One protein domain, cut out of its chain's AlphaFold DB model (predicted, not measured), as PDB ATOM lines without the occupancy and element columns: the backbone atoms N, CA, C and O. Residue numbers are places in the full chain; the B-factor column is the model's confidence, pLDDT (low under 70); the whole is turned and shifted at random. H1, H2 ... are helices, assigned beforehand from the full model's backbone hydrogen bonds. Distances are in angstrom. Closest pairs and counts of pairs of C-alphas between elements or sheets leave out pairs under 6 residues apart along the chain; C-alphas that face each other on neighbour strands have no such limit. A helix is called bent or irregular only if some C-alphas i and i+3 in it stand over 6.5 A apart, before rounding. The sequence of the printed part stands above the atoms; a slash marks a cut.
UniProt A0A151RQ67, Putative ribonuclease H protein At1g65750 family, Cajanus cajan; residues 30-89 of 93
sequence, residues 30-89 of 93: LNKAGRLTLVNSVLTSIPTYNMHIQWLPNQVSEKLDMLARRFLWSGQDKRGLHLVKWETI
ATOM      1  N   LEU A  30     128.307 210.504 149.453       73.19
ATOM      2  CA  LEU A  30     128.760 210.861 148.114       73.19
ATOM      3  C   LEU A  30     128.265 209.836 147.096       73.19
ATOM      4  O   LEU A  30     128.456 208.626 147.268       73.19
ATOM      5  N   ASN A  31     127.703 210.338 146.000       79.94
ATOM      6  CA  ASN A  31     127.435 209.541 144.808       79.94
ATOM      7  C   ASN A  31     128.756 209.120 144.117       79.94
ATOM      8  O   ASN A  31     129.842 209.609 144.444       79.94
ATOM      9  N   LYS A  32     128.686 208.190 143.155       78.19
ATOM     10  CA  LYS A  32     129.885 207.657 142.475       78.19
ATOM     11  C   LYS A  32     130.688 208.739 141.740       78.19
ATOM     12  O   LYS A  32     131.913 208.706 141.786       78.19
ATOM     13  N   ALA A  33     130.012 209.705 141.117       82.50
ATOM     14  CA  ALA A  33     130.660 210.810 140.411       82.50
ATOM     15  C   ALA A  33     131.445 211.723 141.369       82.50
ATOM     16  O   ALA A  33     132.609 212.015 141.128       82.50
ATOM     17  N   GLY A  34     130.856 212.091 142.510       84.19
ATOM     18  CA  GLY A  34     131.522 212.884 143.544       84.19
ATOM     19  C   GLY A  34     132.721 212.159 144.152       84.19
ATOM     20  O   GLY A  34     133.752 212.779 144.409       84.19
ATOM     21  N   ARG A  35     132.638 210.831 144.314       84.38
ATOM     22  CA  ARG A  35     133.793 210.019 144.732       84.38
ATOM     23  C   ARG A  35     134.908 210.019 143.695       84.38
ATOM     24  O   ARG A  35     136.064 210.125 144.088       84.38
ATOM     25  N   LEU A  36     134.577 209.922 142.407       84.75
ATOM     26  CA  LEU A  36     135.560 209.986 141.326       84.75
ATOM     27  C   LEU A  36     136.289 211.335 141.318       84.75
ATOM     28  O   LEU A  36     137.516 211.367 141.321       84.75
ATOM     29  N   THR A  37     135.544 212.439 141.386       87.12
ATOM     30  CA  THR A  37     136.127 213.786 141.448       87.12
ATOM     31  C   THR A  37     137.041 213.948 142.660       87.12
ATOM     32  O   THR A  37     138.138 214.491 142.539       87.12
ATOM     33  N   LEU A  38     136.630 213.433 143.824       84.88
ATOM     34  CA  LEU A  38     137.440 213.489 145.038       84.88
ATOM     35  C   LEU A  38     138.731 212.672 144.904       84.88
ATOM     36  O   LEU A  38     139.803 213.165 145.244       84.88
ATOM     37  N   VAL A  39     138.634 211.440 144.397       86.25
ATOM     38  CA  VAL A  39     139.795 210.575 144.152       86.25
ATOM     39  C   VAL A  39     140.784 211.261 143.221       86.25
ATOM     40  O   VAL A  39     141.961 211.338 143.561       86.25
ATOM     41  N   ASN A  40     140.303 211.819 142.109       85.06
ATOM     42  CA  ASN A  40     141.149 212.543 141.167       85.06
ATOM     43  C   ASN A  40     141.818 213.743 141.846       85.06
ATOM     44  O   ASN A  40     143.033 213.872 141.792       85.06
ATOM     45  N   SER A  41     141.073 214.564 142.589       86.25
ATOM     46  CA  SER A  41     141.643 215.714 143.302       86.25
ATOM     47  C   SER A  41     142.730 215.320 144.321       86.25
ATOM     48  O   SER A  41     143.792 215.946 144.375       86.25
ATOM     49  N   VAL A  42     142.513 214.260 145.106       85.25
ATOM     50  CA  VAL A  42     143.481 213.785 146.113       85.25
ATOM     51  C   VAL A  42     144.713 213.156 145.451       85.25
ATOM     52  O   VAL A  42     145.837 213.454 145.856       85.25
ATOM     53  N   LEU A  43     144.519 212.329 144.417       82.62
ATOM     54  CA  LEU A  43     145.608 211.694 143.666       82.62
ATOM     55  C   LEU A  43     146.386 212.665 142.769       82.62
ATOM     56  O   LEU A  43     147.530 212.383 142.435       82.62
ATOM     57  N   THR A  44     145.808 213.801 142.379       81.94
ATOM     58  CA  THR A  44     146.527 214.841 141.626       81.94
ATOM     59  C   THR A  44     147.246 215.829 142.545       81.94
ATOM     60  O   THR A  44     148.233 216.421 142.141       81.94
ATOM     61  N   SER A  45     146.804 216.033 143.787       82.88
ATOM     62  CA  SER A  45     147.442 217.014 144.683       82.88
ATOM     63  C   SER A  45     148.589 216.426 145.510       82.88
ATOM     64  O   SER A  45     149.693 216.971 145.524       82.88
ATOM     65  N   ILE A  46     148.358 215.303 146.199       81.88
ATOM     66  CA  ILE A  46     149.323 214.751 147.167       81.88
ATOM     67  C   ILE A  46     150.514 214.065 146.473       81.88
ATOM     68  O   ILE A  46     151.661 214.392 146.803       81.88
ATOM     69  N   PRO A  47     150.302 213.140 145.516       77.12
ATOM     70  CA  PRO A  47     151.388 212.474 144.803       77.12
ATOM     71  C   PRO A  47     152.201 213.443 143.947       77.12
ATOM     72  O   PRO A  47     153.422 213.352 143.964       77.12
ATOM     73  N   THR A  48     151.568 214.413 143.278       81.00
ATOM     74  CA  THR A  48     152.273 215.400 142.441       81.00
ATOM     75  C   THR A  48     153.233 216.257 143.256       81.00
ATOM     76  O   THR A  48     154.390 216.397 142.870       81.00
ATOM     77  N   TYR A  49     152.816 216.750 144.429       81.19
ATOM     78  CA  TYR A  49     153.724 217.469 145.330       81.19
ATOM     79  C   TYR A  49     154.935 216.615 145.733       81.19
ATOM     80  O   TYR A  49     156.060 217.104 145.790       81.19
ATOM     81  N   ASN A  50     154.726 215.321 145.978       76.12
ATOM     82  CA  ASN A  50     155.822 214.432 146.356       76.12
ATOM     83  C   ASN A  50     156.720 214.072 145.170       76.12
ATOM     84  O   ASN A  50     157.931 214.025 145.360       76.12
ATOM     85  N   MET A  51     156.168 213.920 143.960       78.12
ATOM     86  CA  MET A  51     156.939 213.727 142.725       78.12
ATOM     87  C   MET A  51     157.877 214.897 142.432       78.12
ATOM     88  O   MET A  51     158.991 214.672 141.972       78.12
ATOM     89  N   HIS A  52     157.464 216.133 142.740       78.81
ATOM     90  CA  HIS A  52     158.334 217.304 142.597       78.81
ATOM     91  C   HIS A  52     159.589 217.235 143.476       78.81
ATOM     92  O   HIS A  52     160.611 217.821 143.131       78.81
ATOM     93  N   ILE A  53     159.517 216.537 144.612       77.31
ATOM     94  CA  ILE A  53     160.600 216.471 145.601       77.31
ATOM     95  C   ILE A  53     161.413 215.177 145.439       77.31
ATOM     96  O   ILE A  53     162.599 215.149 145.763       77.31
ATOM     97  N   GLN A  54     160.783 214.093 144.977       74.69
ATOM     98  CA  GLN A  54     161.380 212.763 144.891       74.69
ATOM     99  C   GLN A  54     160.611 211.844 143.932       74.69
ATOM    100  O   GLN A  54     159.383 211.808 143.922       74.69
ATOM    101  N   TRP A  55     161.342 211.028 143.170       75.56
ATOM    102  CA  TRP A  55     160.751 210.008 142.304       75.56
ATOM    103  C   TRP A  55     160.010 208.948 143.132       75.56
ATOM    104  O   TRP A  55     160.592 208.348 144.039       75.56
ATOM    105  N   LEU A  56     158.732 208.705 142.819       77.00
ATOM    106  CA  LEU A  56     157.940 207.672 143.492       77.00
ATOM    107  C   LEU A  56     158.285 206.271 142.953       77.00
ATOM    108  O   LEU A  56     158.235 206.060 141.742       77.00
ATOM    109  N   PRO A  57     158.561 205.284 143.825       80.38
ATOM    110  CA  PRO A  57     158.662 203.885 143.430       80.38
ATOM    111  C   PRO A  57     157.317 203.336 142.937       80.38
ATOM    112  O   PRO A  57     156.275 203.628 143.528       80.38
ATOM    113  N   ASN A  58     157.351 202.439 141.947       81.38
ATOM    114  CA  ASN A  58     156.152 201.817 141.362       81.38
ATOM    115  C   ASN A  58     155.240 201.139 142.404       81.38
ATOM    116  O   ASN A  58     154.019 201.223 142.326       81.38
ATOM    117  N   GLN A  59     155.819 200.524 143.441       82.12
ATOM    118  CA  GLN A  59     155.041 199.908 144.524       82.12
ATOM    119  C   GLN A  59     154.156 200.917 145.270       82.12
ATOM    120  O   GLN A  59     153.073 200.578 145.746       82.12
ATOM    121  N   VAL A  60     154.619 202.163 145.406       83.19
ATOM    122  CA  VAL A  60     153.875 203.219 146.099       83.19
ATOM    123  C   VAL A  60     152.737 203.712 145.215       83.19
ATOM    124  O   VAL A  60     151.616 203.837 145.707       83.19
ATOM    125  N   SER A  61     152.984 203.928 143.918       82.62
ATOM    126  CA  SER A  61     151.925 204.316 142.977       82.62
ATOM    127  C   SER A  61     150.835 203.249 142.869       82.62
ATOM    128  O   SER A  61     149.656 203.580 142.950       82.62
ATOM    129  N   GLU A  62     151.202 201.965 142.811       84.38
ATOM    130  CA  GLU A  62     150.232 200.861 142.809       84.38
ATOM    131  C   GLU A  62     149.387 200.825 144.091       84.38
ATOM    132  O   GLU A  62     148.178 200.578 144.053       84.38
ATOM    133  N   LYS A  63     149.999 201.111 145.246       85.69
ATOM    134  CA  LYS A  63     149.289 201.152 146.531       85.69
ATOM    135  C   LYS A  63     148.301 202.320 146.602       85.69
ATOM    136  O   LYS A  63     147.201 202.155 147.131       85.69
ATOM    137  N   LEU A  64     148.659 203.478 146.045       85.62
ATOM    138  CA  LEU A  64     147.758 204.630 145.922       85.62
ATOM    139  C   LEU A  64     146.570 204.322 145.008       85.62
ATOM    140  O   LEU A  64     145.423 204.575 145.388       85.62
ATOM    141  N   ASP A  65     146.834 203.707 143.858       85.56
ATOM    142  CA  ASP A  65     145.803 203.249 142.929       85.56
ATOM    143  C   ASP A  65     144.846 202.255 143.591       85.56
ATOM    144  O   ASP A  65     143.629 202.353 143.440       85.56
ATOM    145  N   MET A  66     145.373 201.316 144.377       85.69
ATOM    146  CA  MET A  66     144.562 200.353 145.120       85.69
ATOM    147  C   MET A  66     143.625 201.044 146.123       85.69
ATOM    148  O   MET A  66     142.441 200.703 146.194       85.69
ATOM    149  N   LEU A  67     144.119 202.028 146.884       86.00
ATOM    150  CA  LEU A  67     143.305 202.794 147.837       86.00
ATOM    151  C   LEU A  67     142.192 203.576 147.134       86.00
ATOM    152  O   LEU A  67     141.040 203.560 147.575       86.00
ATOM    153  N   ALA A  68     142.525 204.213 146.018       85.00
ATOM    154  CA  ALA A  68     141.598 204.977 145.203       85.00
ATOM    155  C   ALA A  68     140.511 204.093 144.569       85.00
ATOM    156  O   ALA A  68     139.321 204.397 144.688       85.00
ATOM    157  N   ARG A  69     140.896 202.942 143.995       83.62
ATOM    158  CA  ARG A  69     139.970 201.903 143.503       83.62
ATOM    159  C   ARG A  69     139.025 201.457 144.606       83.62
ATOM    160  O   ARG A  69     137.812 201.401 144.403       83.62
ATOM    161  N   ARG A  70     139.571 201.152 145.783       83.31
ATOM    162  CA  ARG A  70     138.776 200.702 146.924       83.31
ATOM    163  C   ARG A  70     137.774 201.773 147.337       83.31
ATOM    164  O   ARG A  70     136.610 201.447 147.514       83.31
ATOM    165  N   PHE A  71     138.175 203.036 147.439       81.50
ATOM    166  CA  PHE A  71     137.256 204.114 147.803       81.50
ATOM    167  C   PHE A  71     136.149 204.335 146.757       81.50
ATOM    168  O   PHE A  71     134.975 204.459 147.115       81.50
ATOM    169  N   LEU A  72     136.507 204.336 145.469       81.25
ATOM    170  CA  LEU A  72     135.560 204.567 144.380       81.25
ATOM    171  C   LEU A  72     134.472 203.486 144.334       81.25
ATOM    172  O   LEU A  72     133.279 203.801 144.271       81.25
ATOM    173  N   TRP A  73     134.885 202.218 144.405       78.75
ATOM    174  CA  TRP A  73     133.995 201.074 144.210       78.75
ATOM    175  C   TRP A  73     133.362 200.564 145.509       78.75
ATOM    176  O   TRP A  73     132.189 200.202 145.499       78.75
ATOM    177  N   SER A  74     134.088 200.572 146.633       71.25
ATOM    178  CA  SER A  74     133.643 199.974 147.904       71.25
ATOM    179  C   SER A  74     132.803 200.903 148.783       71.25
ATOM    180  O   SER A  74     132.364 200.466 149.829       71.25
ATOM    181  N   GLY A  75     132.548 202.165 148.430       65.31
ATOM    182  CA  GLY A  75     131.623 203.034 149.182       65.31
ATOM    183  C   GLY A  75     131.537 202.813 150.701       65.31
ATOM    184  O   GLY A  75     132.551 202.880 151.395       65.31
ATOM    185  N   GLN A  76     130.337 202.519 151.217       58.59
ATOM    186  CA  GLN A  76     130.161 202.042 152.597       58.59
ATOM    187  C   GLN A  76     130.215 200.512 152.727       58.59
ATOM    188  O   GLN A  76     130.601 200.017 153.783       58.59
ATOM    189  N   ASP A  77     129.914 199.768 151.663       57.25
ATOM    190  CA  ASP A  77     129.815 198.312 151.716       57.25
ATOM    191  C   ASP A  77     131.132 197.604 151.343       57.25
ATOM    192  O   ASP A  77     131.861 198.001 150.437       57.25
ATOM    193  N   LYS A  78     131.488 196.526 152.041       59.25
ATOM    194  CA  LYS A  78     132.825 195.907 151.934       59.25
ATOM    195  C   LYS A  78     133.107 195.242 150.572       59.25
ATOM    196  O   LYS A  78     134.244 194.832 150.347       59.25
ATOM    197  N   ARG A  79     132.122 195.142 149.669       58.47
ATOM    198  CA  ARG A  79     132.236 194.503 148.346       58.47
ATOM    199  C   ARG A  79     131.671 195.400 147.238       58.47
ATOM    200  O   ARG A  79     130.494 195.342 146.909       58.47
ATOM    201  N   GLY A  80     132.528 196.228 146.648       61.31
ATOM    202  CA  GLY A  80     132.200 196.992 145.444       61.31
ATOM    203  C   GLY A  80     132.555 196.228 144.171       61.31
ATOM    204  O   GLY A  80     133.696 195.805 144.024       61.31
ATOM    205  N   LEU A  81     131.613 196.080 143.236       65.88
ATOM    206  CA  LEU A  81     131.906 195.566 141.893       65.88
ATOM    207  C   LEU A  81     132.757 196.583 141.121       65.88
ATOM    208  O   LEU A  81     132.348 197.733 140.948       65.88
ATOM    209  N   HIS A  82     133.928 196.158 140.649       71.38
ATOM    210  CA  HIS A  82     134.804 196.952 139.788       71.38
ATOM    211  C   HIS A  82     134.271 196.930 138.349       71.38
ATOM    212  O   HIS A  82     134.636 196.064 137.563       71.38
ATOM    213  N   LEU A  83     133.367 197.856 138.015       71.38
ATOM    214  CA  LEU A  83     132.652 197.830 136.727       71.38
ATOM    215  C   LEU A  83     133.462 198.405 135.553       71.38
ATOM    216  O   LEU A  83     133.099 198.186 134.404       71.38
ATOM    217  N   VAL A  84     134.530 199.160 135.822       75.94
ATOM    218  CA  VAL A  84     135.348 199.819 134.792       75.94
ATOM    219  C   VAL A  84     136.828 199.581 135.082       75.94
ATOM    220  O   VAL A  84     137.257 199.655 136.238       75.94
ATOM    221  N   LYS A  85     137.608 199.300 134.026       76.69
ATOM    222  CA  LYS A  85     139.070 199.177 134.105       76.69
ATOM    223  C   LYS A  85     139.673 200.456 134.676       76.69
ATOM    224  O   LYS A  85     139.285 201.552 134.288       76.69
ATOM    225  N   TRP A  86     140.648 200.319 135.573       75.56
ATOM    226  CA  TRP A  86     141.247 201.478 136.241       75.56
ATOM    227  C   TRP A  86     141.905 202.459 135.275       75.56
ATOM    228  O   TRP A  86     141.765 203.661 135.449       75.56
ATOM    229  N   GLU A  87     142.540 201.947 134.225       77.44
ATOM    230  CA  GLU A  87     143.177 202.745 133.172       77.44
ATOM    231  C   GLU A  87     142.196 203.708 132.496       77.44
ATOM    232  O   GLU A  87     142.542 204.841 132.192       77.44
ATOM    233  N   THR A  88     140.939 203.297 132.313       76.00
ATOM    234  CA  THR A  88     139.889 204.157 131.751       76.00
ATOM    235  C   THR A  88     139.490 205.283 132.711       76.00
ATOM    236  O   THR A  88     138.986 206.315 132.286       76.00
ATOM    237  N   ILE A  89     139.700 205.091 134.015       71.81
ATOM    238  CA  ILE A  89     139.341 206.052 135.066       71.81
ATOM    239  C   ILE A  89     140.469 207.066 135.281       71.81
ATOM    240  O   ILE A  89     140.193 208.237 135.530       71.81
TER     241      ILE A  89
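This is residues 30 to 89 of the 93 residues of the protein "Putative ribonuclease H protein At1g65750 family" of Cajanus cajan (UniProt A0A151RQ67). Two long helices, H1 and H2, lie side by side and run opposite ways as a helical hairpin, and after a long link a short helix, H3, sits on one side of this hairpin, near H2. The hairpin makes the length, and residues 49 to 54, of which 49 to 53 belong to H1, stick out at one end. The printed part has 60 residues with three named helices, in the order H1, H2, H3, and no named strand; the class is all helix. It is only just compact, close to loose, with a radius of gyration of the C-alphas of 12.4 A, and it is elongated, spanning 35 by 21 by 20 A.

H1, residues 32 to 53, begins with C-alpha 32 at (129.885, 207.657, 142.475) and is 32.1 A long from first to last C-alpha. It is neither bent nor irregular, but only just: C-alphas 44 and 47 are 6.3 A apart. H2, residues 58 to 74, is 23.5 A long and begins with C-alpha 58 at (156.152, 201.817, 141.362). H3, residues 86 to 89, ends with C-alpha 89 at (139.341, 206.052, 135.066).

H1 and H2 touch, with the C-alphas of Arg 35 and Leu 72 closest at 5.7 A. They run opposite ways at a shallow tilt of 17 degrees. H2 and H3 are close but not clearly touching; their closest C-alphas, of Arg 69 and Trp 86, are 7.4 A apart. H1 and H3 are only just apart, their closest C-alphas at 8.3 A. In H2 every O i to N i+4 pair is within hydrogen-bond range, in H1 15 of 18 are, and H3 is too short for such a pair.

The C-alphas farthest apart, of Ile 53 and Asp 77, are 36.3 A apart. The printed part has no cut. The link from H1 to H2 is tight, with 4 residues, and that from H2 to H3 is long, with 11. The mean pLDDT of the printed part is 78.3, and residues 75 to 81 are under 70.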